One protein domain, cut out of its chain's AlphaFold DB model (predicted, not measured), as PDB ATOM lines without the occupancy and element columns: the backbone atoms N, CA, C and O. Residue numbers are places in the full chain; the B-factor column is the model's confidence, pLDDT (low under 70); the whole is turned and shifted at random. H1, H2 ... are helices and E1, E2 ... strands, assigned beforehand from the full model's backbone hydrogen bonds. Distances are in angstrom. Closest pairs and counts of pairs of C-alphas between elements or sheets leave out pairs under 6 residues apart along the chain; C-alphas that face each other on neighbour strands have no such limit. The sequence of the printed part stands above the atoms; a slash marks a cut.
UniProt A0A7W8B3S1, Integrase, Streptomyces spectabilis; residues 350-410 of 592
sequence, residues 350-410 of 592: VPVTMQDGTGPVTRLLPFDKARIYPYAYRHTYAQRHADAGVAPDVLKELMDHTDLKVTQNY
ATOM      1  N   VAL A 350     352.436  90.507 149.109       87.25
ATOM      2  CA  VAL A 350     353.213  91.419 149.959       87.25
ATOM      3  C   VAL A 350     353.632  92.675 149.191       87.25
ATOM      4  O   VAL A 350     354.003  92.570 148.020       87.25
ATOM      5  N   PRO A 351     353.589  93.867 149.817       83.06
ATOM      6  CA  PRO A 351     354.110  95.083 149.207       83.06
ATOM      7  C   PRO A 351     355.640  95.041 149.184       83.06
ATOM      8  O   PRO A 351     356.283  94.910 150.224       83.06
ATOM      9  N   VAL A 352     356.221  95.162 147.993       81.31
ATOM     10  CA  VAL A 352     357.668  95.214 147.768       81.31
ATOM     11  C   VAL A 352     357.999  96.510 147.044       81.31
ATOM     12  O   VAL A 352     357.497  96.761 145.947       81.31
ATOM     13  N   THR A 353     358.843  97.338 147.657       80.31
ATOM     14  CA  THR A 353     359.379  98.544 147.020       80.31
ATOM     15  C   THR A 353     360.547  98.158 146.126       80.31
ATOM     16  O   THR A 353     361.542  97.602 146.585       80.31
ATOM     17  N   MET A 354     360.417  98.445 144.838       75.12
ATOM     18  CA  MET A 354     361.446  98.220 143.831       75.12
ATOM     19  C   MET A 354     361.907  99.569 143.292       75.12
ATOM     20  O   MET A 354     361.107 100.496 143.195       75.12
ATOM     21  N   GLN A 355     363.178  99.690 142.916       74.25
ATOM     22  CA  GLN A 355     363.590 100.825 142.097       74.25
ATOM     23  C   GLN A 355     363.208 100.548 140.650       74.25
ATOM     24  O   GLN A 355     363.656  99.559 140.068       74.25
ATOM     25  N   ASP A 356     362.391 101.421 140.072       72.19
ATOM     26  CA  ASP A 356     362.335 101.570 138.628       72.19
ATOM     27  C   ASP A 356     363.135 102.814 138.215       72.19
ATOM     28  O   ASP A 356     363.482 103.652 139.049       72.19
ATOM     29  N   GLY A 357     363.477 102.931 136.930       68.19
ATOM     30  CA  GLY A 357     364.280 104.045 136.409       68.19
ATOM     31  C   GLY A 357     363.669 105.445 136.604       68.19
ATOM     32  O   GLY A 357     364.308 106.424 136.230       68.19
ATOM     33  N   THR A 358     362.466 105.554 137.176       72.81
ATOM     34  CA  THR A 358     361.759 106.798 137.514       72.81
ATOM     35  C   THR A 358     361.575 107.015 139.025       72.81
ATOM     36  O   THR A 358     361.169 108.105 139.426       72.81
ATOM     37  N   GLY A 359     361.925 106.039 139.875       68.75
ATOM     38  CA  GLY A 359     361.884 106.153 141.337       68.75
ATOM     39  C   GLY A 359     361.484 104.855 142.059       68.75
ATOM     40  O   GLY A 359     361.338 103.800 141.442       68.75
ATOM     41  N   PRO A 360     361.321 104.891 143.396       74.19
ATOM     42  CA  PRO A 360     360.825 103.749 144.158       74.19
ATOM     43  C   PRO A 360     359.330 103.507 143.881       74.19
ATOM     44  O   PRO A 360     358.488 104.344 144.196       74.19
ATOM     45  N   VAL A 361     358.990 102.335 143.341       80.12
ATOM     46  CA  VAL A 361     357.613 101.889 143.088       80.12
ATOM     47  C   VAL A 361     357.291 100.680 143.956       80.12
ATOM     48  O   VAL A 361     358.008  99.680 143.948       80.12
ATOM     49  N   THR A 362     356.180 100.745 144.690       84.25
ATOM     50  CA  THR A 362     355.690  99.623 145.502       84.25
ATOM     51  C   THR A 362     354.738  98.760 144.682       84.25
ATOM     52  O   THR A 362     353.721  99.248 144.192       84.25
ATOM     53  N   ARG A 363     355.056  97.470 144.537       85.94
ATOM     54  CA  ARG A 363     354.217  96.477 143.847       85.94
ATOM     55  C   ARG A 363     353.815  95.360 144.800       85.94
ATOM     56  O   ARG A 363     354.557  95.035 145.722       85.94
ATOM     57  N   LEU A 364     352.651  94.763 144.565       88.06
ATOM     58  CA  LEU A 364     352.212  93.566 145.278       88.06
ATOM     59  C   LEU A 364     352.755  92.330 144.562       88.06
ATOM     60  O   LEU A 364     352.440  92.112 143.394       88.06
ATOM     61  N   LEU A 365     353.574  91.543 145.256       89.25
ATOM     62  CA  LEU A 365     354.158  90.311 144.724       89.25
ATOM     63  C   LEU A 365     353.728  89.099 145.560       89.25
ATOM     64  O   LEU A 365     353.564  89.244 146.776       89.25
ATOM     65  N   PRO A 366     353.568  87.911 144.948       91.31
ATOM     66  CA  PRO A 366     353.325  86.677 145.683       91.31
ATOM     67  C   PRO A 366     354.462  86.364 146.658       91.31
ATOM     68  O   PRO A 366     355.643  86.437 146.316       91.31
ATOM     69  N   PHE A 367     354.097  85.998 147.880       92.00
ATOM     70  CA  PHE A 367     355.013  85.519 148.899       92.00
ATOM     71  C   PHE A 367     355.217  84.009 148.769       92.00
ATOM     72  O   PHE A 367     354.264  83.249 148.593       92.00
ATOM     73  N   ASP A 368     356.464  83.563 148.914       92.50
ATOM     74  CA  ASP A 368     356.802  82.143 148.884       92.50
ATOM     75  C   ASP A 368     356.200  81.394 150.089       92.50
ATOM     76  O   ASP A 368     356.661  81.510 151.230       92.50
ATOM     77  N   LYS A 369     355.182  80.572 149.819       92.94
ATOM     78  CA  LYS A 369     354.483  79.748 150.814       92.94
ATOM     79  C   LYS A 369     355.383  78.716 151.499       92.94
ATOM     80  O   LYS A 369     355.077  78.313 152.625       92.94
ATOM     81  N   ALA A 370     356.510  78.320 150.899       90.62
ATOM     82  CA  ALA A 370     357.471  77.422 151.545       90.62
ATOM     83  C   ALA A 370     358.077  78.043 152.816       90.62
ATOM     84  O   ALA A 370     358.438  77.328 153.752       90.62
ATOM     85  N   ARG A 371     358.116  79.381 152.900       91.06
ATOM     86  CA  ARG A 371     358.582  80.119 154.084       91.06
ATOM     87  C   ARG A 371     357.549  80.192 155.207       91.06
ATOM     88  O   ARG A 371     357.896  80.579 156.319       91.06
ATOM     89  N   ILE A 372     356.302  79.802 154.952       94.38
ATOM     90  CA  ILE A 372     355.236  79.765 155.955       94.38
ATOM     91  C   ILE A 372     355.190  78.355 156.529       94.38
ATOM     92  O   ILE A 372     354.635  77.454 155.918       94.38
ATOM     93  N   TYR A 373     355.759  78.141 157.706       94.06
ATOM     94  CA  TYR A 373     355.729  76.854 158.411       94.06
ATOM     95  C   TYR A 373     355.531  77.103 159.911       94.06
ATOM     96  O   TYR A 373     355.818  78.205 160.375       94.06
ATOM     97  N   PRO A 374     355.078  76.123 160.714       94.25
ATOM     98  CA  PRO A 374     354.683  76.375 162.105       94.25
ATOM     99  C   PRO A 374     355.752  77.043 162.983       94.25
ATOM    100  O   PRO A 374     355.430  77.819 163.875       94.25
ATOM    101  N   TYR A 375     357.035  76.761 162.739       92.38
ATOM    102  CA  TYR A 375     358.129  77.372 163.499       92.38
ATOM    103  C   TYR A 375     358.438  78.817 163.050       92.38
ATOM    104  O   TYR A 375     358.994  79.580 163.835       92.38
ATOM    105  N   ALA A 376     357.998  79.239 161.855       92.12
ATOM    106  CA  ALA A 376     358.074  80.632 161.397       92.12
ATOM    107  C   ALA A 376     357.355  81.590 162.359       92.12
ATOM    108  O   ALA A 376     357.868  82.667 162.648       92.12
ATOM    109  N   TYR A 377     356.235  81.166 162.954       93.50
ATOM    110  CA  TYR A 377     355.492  81.973 163.928       93.50
ATOM    111  C   TYR A 377     356.298  82.317 165.178       93.50
ATOM    112  O   TYR A 377     356.118  83.389 165.749       93.50
ATOM    113  N   ARG A 378     357.248  81.464 165.573       93.62
ATOM    114  CA  ARG A 378     358.179  81.772 166.662       93.62
ATOM    115  C   ARG A 378     359.154  82.889 166.281       93.62
ATOM    116  O   ARG A 378     359.440  83.738 167.124       93.62
ATOM    117  N   HIS A 379     359.641  82.909 165.039       89.75
ATOM    118  CA  HIS A 379     360.461  84.012 164.526       89.75
ATOM    119  C   HIS A 379     359.636  85.301 164.432       89.75
ATOM    120  O   HIS A 379     360.058  86.330 164.952       89.75
ATOM    121  N   THR A 380     358.420  85.228 163.883       86.19
ATOM    122  CA  THR A 380     357.493  86.367 163.809       86.19
ATOM    123  C   THR A 380     357.157  86.930 165.188       86.19
ATOM    124  O   THR A 380     357.192  88.141 165.383       86.19
ATOM    125  N   TYR A 381     356.881  86.069 166.173       86.50
ATOM    126  CA  TYR A 381     356.621  86.486 167.550       86.50
ATOM    127  C   TYR A 381     357.815  87.255 168.124       86.50
ATOM    128  O   TYR A 381     357.627  88.342 168.671       86.50
ATOM    129  N   ALA A 382     359.034  86.731 167.964       86.94
ATOM    130  CA  ALA A 382     360.242  87.383 168.460       86.94
ATOM    131  C   ALA A 382     360.477  88.745 167.790       86.94
ATOM    132  O   ALA A 382     360.703  89.738 168.483       86.94
ATOM    133  N   GLN A 383     360.364  88.795 166.460       82.56
ATOM    134  CA  GLN A 383     360.534  90.013 165.671       82.56
ATOM    135  C   GLN A 383     359.503  91.080 166.062       82.56
ATOM    136  O   GLN A 383     359.891  92.191 166.408       82.56
ATOM    137  N   ARG A 384     358.213  90.727 166.149       80.50
ATOM    138  CA  ARG A 384     357.134  91.647 166.558       80.50
ATOM    139  C   ARG A 384     357.375  92.264 167.939       80.50
ATOM    140  O   ARG A 384     357.143  93.454 168.129       80.50
ATOM    141  N   HIS A 385     357.844  91.475 168.908       76.19
ATOM    142  CA  HIS A 385     358.144  91.987 170.252       76.19
ATOM    143  C   HIS A 385     359.387  92.881 170.258       76.19
ATOM    144  O   HIS A 385     359.392  93.922 170.917       76.19
ATOM    145  N   ALA A 386     360.418  92.521 169.491       76.12
ATOM    146  CA  ALA A 386     361.579  93.382 169.305       76.12
ATOM    147  C   ALA A 386     361.195  94.716 168.637       76.12
ATOM    148  O   ALA A 386     361.627  95.773 169.095       76.12
ATOM    149  N   ASP A 387     360.322  94.692 167.627       71.38
ATOM    150  CA  ASP A 387     359.838  95.886 166.921       71.38
ATOM    151  C   ASP A 387     358.940  96.779 167.786       71.38
ATOM    152  O   ASP A 387     358.960  98.004 167.629       71.38
ATOM    153  N   ALA A 388     358.214  96.184 168.740       63.97
ATOM    154  CA  ALA A 388     357.490  96.894 169.797       63.97
ATOM    155  C   ALA A 388     358.428  97.510 170.860       63.97
ATOM    156  O   ALA A 388     358.007  98.338 171.673       63.97
ATOM    157  N   GLY A 389     359.717  97.160 170.835       60.22
ATOM    158  CA  GLY A 389     360.735  97.665 171.750       60.22
ATOM    159  C   GLY A 389     360.774  96.945 173.095       60.22
ATOM    160  O   GLY A 389     361.182  97.556 174.084       60.22
ATOM    161  N   VAL A 390     360.350  95.678 173.149       67.38
ATOM    162  CA  VAL A 390     360.551  94.814 174.322       67.38
ATOM    163  C   VAL A 390     362.050  94.617 174.546       67.38
ATOM    164  O   VAL A 390     362.797  94.328 173.608       67.38
ATOM    165  N   ALA A 391     362.500  94.792 175.789       71.31
ATOM    166  CA  ALA A 391     363.910  94.673 176.133       71.31
ATOM    167  C   ALA A 391     364.430  93.239 175.865       71.31
ATOM    168  O   ALA A 391     363.682  92.279 176.066       71.31
ATOM    169  N   PRO A 392     365.684  93.048 175.400       77.31
ATOM    170  CA  PRO A 392     366.186  91.725 175.006       77.31
ATOM    171  C   PRO A 392     366.168  90.663 176.115       77.31
ATOM    172  O   PRO A 392     365.998  89.479 175.829       77.31
ATOM    173  N   ASP A 393     366.345  91.068 177.371       76.25
ATOM    174  CA  ASP A 393     366.234  90.229 178.566       76.25
ATOM    175  C   ASP A 393     364.796  89.778 178.826       76.25
ATOM    176  O   ASP A 393     364.559  88.584 179.001       76.25
ATOM    177  N   VAL A 394     363.832  90.690 178.711       76.00
ATOM    178  CA  VAL A 394     362.403  90.357 178.780       76.00
ATOM    179  C   VAL A 394     362.003  89.453 177.609       76.00
ATOM    180  O   VAL A 394     361.319  88.451 177.796       76.00
ATOM    181  N   LEU A 395     362.476  89.735 176.391       82.25
ATOM    182  CA  LEU A 395     362.202  88.894 175.224       82.25
ATOM    183  C   LEU A 395     362.807  87.492 175.372       82.25
ATOM    184  O   LEU A 395     362.192  86.511 174.958       82.25
ATOM    185  N   LYS A 396     363.990  87.370 175.980       88.62
ATOM    186  CA  LYS A 396     364.603  86.076 176.307       88.62
ATOM    187  C   LYS A 396     363.708  85.268 177.249       88.62
ATOM    188  O   LYS A 396     363.541  84.069 177.018       88.62
ATOM    189  N   GLU A 397     363.119  85.903 178.260       83.38
ATOM    190  CA  GLU A 397     362.161  85.260 179.168       83.38
ATOM    191  C   GLU A 397     360.873  84.862 178.445       83.38
ATOM    192  O   GLU A 397     360.480  83.696 178.511       83.38
ATOM    193  N   LEU A 398     360.283  85.767 177.655       83.75
ATOM    194  CA  LEU A 398     359.106  85.468 176.833       83.75
ATOM    195  C   LEU A 398     359.370  84.297 175.885       83.75
ATOM    196  O   LEU A 398     358.532  83.415 175.742       83.75
ATOM    197  N   MET A 399     360.550  84.232 175.265       89.19
ATOM    198  CA  MET A 399     360.970  83.149 174.371       89.19
ATOM    199  C   MET A 399     361.362  81.861 175.110       89.19
ATOM    200  O   MET A 399     361.509  80.819 174.469       89.19
ATOM    201  N   ASP A 400     361.474  81.889 176.436       89.25
ATOM    202  CA  ASP A 400     361.985  80.806 177.282       89.25
ATOM    203  C   ASP A 400     363.369  80.291 176.840       89.25
ATOM    204  O   ASP A 400     363.633  79.090 176.690       89.25
ATOM    205  N   HIS A 401     364.263  81.240 176.561       88.69
ATOM    206  CA  HIS A 401     365.668  80.984 176.275       88.69
ATOM    207  C   HIS A 401     366.513  81.084 177.549       88.69
ATOM    208  O   HIS A 401     366.292  81.932 178.406       88.69
ATOM    209  N   THR A 402     367.541  80.244 177.665       83.19
ATOM    210  CA  THR A 402     368.508  80.321 178.772       83.19
ATOM    211  C   THR A 402     369.581  81.383 178.535       83.19
ATOM    212  O   THR A 402     370.072  81.977 179.491       83.19
ATOM    213  N   ASP A 403     369.894  81.670 177.271       80.56
ATOM    214  CA  ASP A 403     370.969  82.566 176.846       80.56
ATOM    215  C   ASP A 403     370.421  83.715 175.976       80.56
ATOM    216  O   ASP A 403     369.629  83.506 175.051       80.56
ATOM    217  N   LEU A 404     370.862  84.942 176.270       78.88
ATOM    218  CA  LEU A 404     370.562  86.141 175.484       78.88
ATOM    219  C   LEU A 404     371.066  86.026 174.045       78.88
ATOM    220  O   LEU A 404     370.361  86.447 173.128       78.88
ATOM    221  N   LYS A 405     372.235  85.409 173.831       77.00
ATOM    222  CA  LYS A 405     372.820  85.224 172.496       77.00
ATOM    223  C   LYS A 405     371.896  84.415 171.590       77.00
ATOM    224  O   LYS A 405     371.740  84.732 170.417       77.00
ATOM    225  N   VAL A 406     371.222  83.408 172.148       81.56
ATOM    226  CA  VAL A 406     370.227  82.625 171.406       81.56
ATOM    227  C   VAL A 406     369.059  83.508 170.989       81.56
ATOM    228  O   VAL A 406     368.613  83.395 169.859       81.56
ATOM    229  N   THR A 407     368.585  84.402 171.861       82.88
ATOM    230  CA  THR A 407     367.463  85.312 171.567       82.88
ATOM    231  C   THR A 407     367.806  86.318 170.474       82.88
ATOM    232  O   THR A 407     366.980  86.541 169.593       82.88
ATOM    233  N   GLN A 408     369.026  86.860 170.478       81.44
ATOM    234  CA  GLN A 408     369.503  87.794 169.450       81.44
ATOM    235  C   GLN A 408     369.481  87.197 168.039       81.44
ATOM    236  O   GLN A 408     369.309  87.932 167.076       81.44
ATOM    237  N   ASN A 409     369.578  85.870 167.906       81.94
ATOM    238  CA  ASN A 409     369.475  85.225 166.602       81.94
ATOM    239  C   ASN A 409     368.056  85.289 166.014       81.94
ATOM    240  O   ASN A 409     367.928  85.126 164.811       81.94
ATOM    241  N   TYR A 410     366.999  85.487 166.818       79.25
ATOM    242  CA  TYR A 410     365.598  85.360 166.371       79.25
ATOM    243  C   TYR A 410     364.990  86.635 165.800       79.25
ATOM    244  O   TYR A 410     363.903  86.570 165.232       79.25
TER     245      TYR A 410
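AT A GLANCE: This is residues 350 to 410 of the 592 residues of the protein "Integrase" of Streptomyces spectabilis (UniProt A0A7W8B3S1). Two separate lobes are joined by a bare stretch of chain: a two-stranded antiparallel hairpin, E1 and E2, makes one end, and a small cluster of three helices makes the other. In the cluster H1 and H2 form a helical hairpin and the short H3 packs on H2, while residues 368 to 377, of which 376 and 377 belong to H1, stand free. The printed part has 61 residues, with two named strands and then three named helices in the order E1, E2, H1, H2, H3; the class is mixed, helices and strands. The whole is only just extended, close to loose, with a radius of gyration of the C-alphas of 16.1 A, and its elongated outline spans 48 by 25 by 17 A.

IN THESE COORDINATES: E1 is residues 350 to 356, 17.7 A from first to last C-alpha, and begins with C-alpha 350 at (353.213, 91.419, 149.959). E2 is residues 359 to 366 and measures 21.7 A. The longest helix, H1, is residues 376 to 387, 16.3 A long, with C-alpha 376 at (358.074, 80.632, 161.397). H2 is residues 392 to 398, 9.6 A long. H3 is residues 404 to 408, 6.3 A long, and ends with C-alpha 408 at (369.503, 87.794, 169.450).

HOW THE PARTS SIT: E1 and E2 are a hairpin of antiparallel neighbour strands, with 145 degrees between their directions. N 352 and O 363 are within hydrogen-bond range at 2.8 A, and so are N 361 and O 354 at 2.8 A. The C-alphas of Thr 353 and Thr 362, which face each other, are 4.1 A apart. E1 is apart from H1, H2 and H3, and E2 is apart from H2 and H3. H1 touches H2 with residues 382 to 386 alone; the closest C-alphas, those of His 385 and Leu 395, are 7.1 A apart. These two helices form a helical hairpin and run opposite ways at a steep tilt of 43 degrees. H2 touches H3, and their closest C-alphas, those of Lys 396 and Thr 407, are 5.6 A apart. H1 and H3 are apart, but only just, at 8.1 A. In H1, H2 and H3 every O i to N i+4 pair is within hydrogen-bond range.

THE WHOLE: The two C-alphas farthest apart, those of Thr 358 and Thr 402, are 49.5 A from each other. The printed part has no cut. The links from E1 to E2, H1 to H2 and H2 to H3 are tight; the link from E2 to H1, with 9 residues, is short, and no link is long. The mean pLDDT of the printed part is 82.5, and residues 357, 359 and 388 to 390 are under 70.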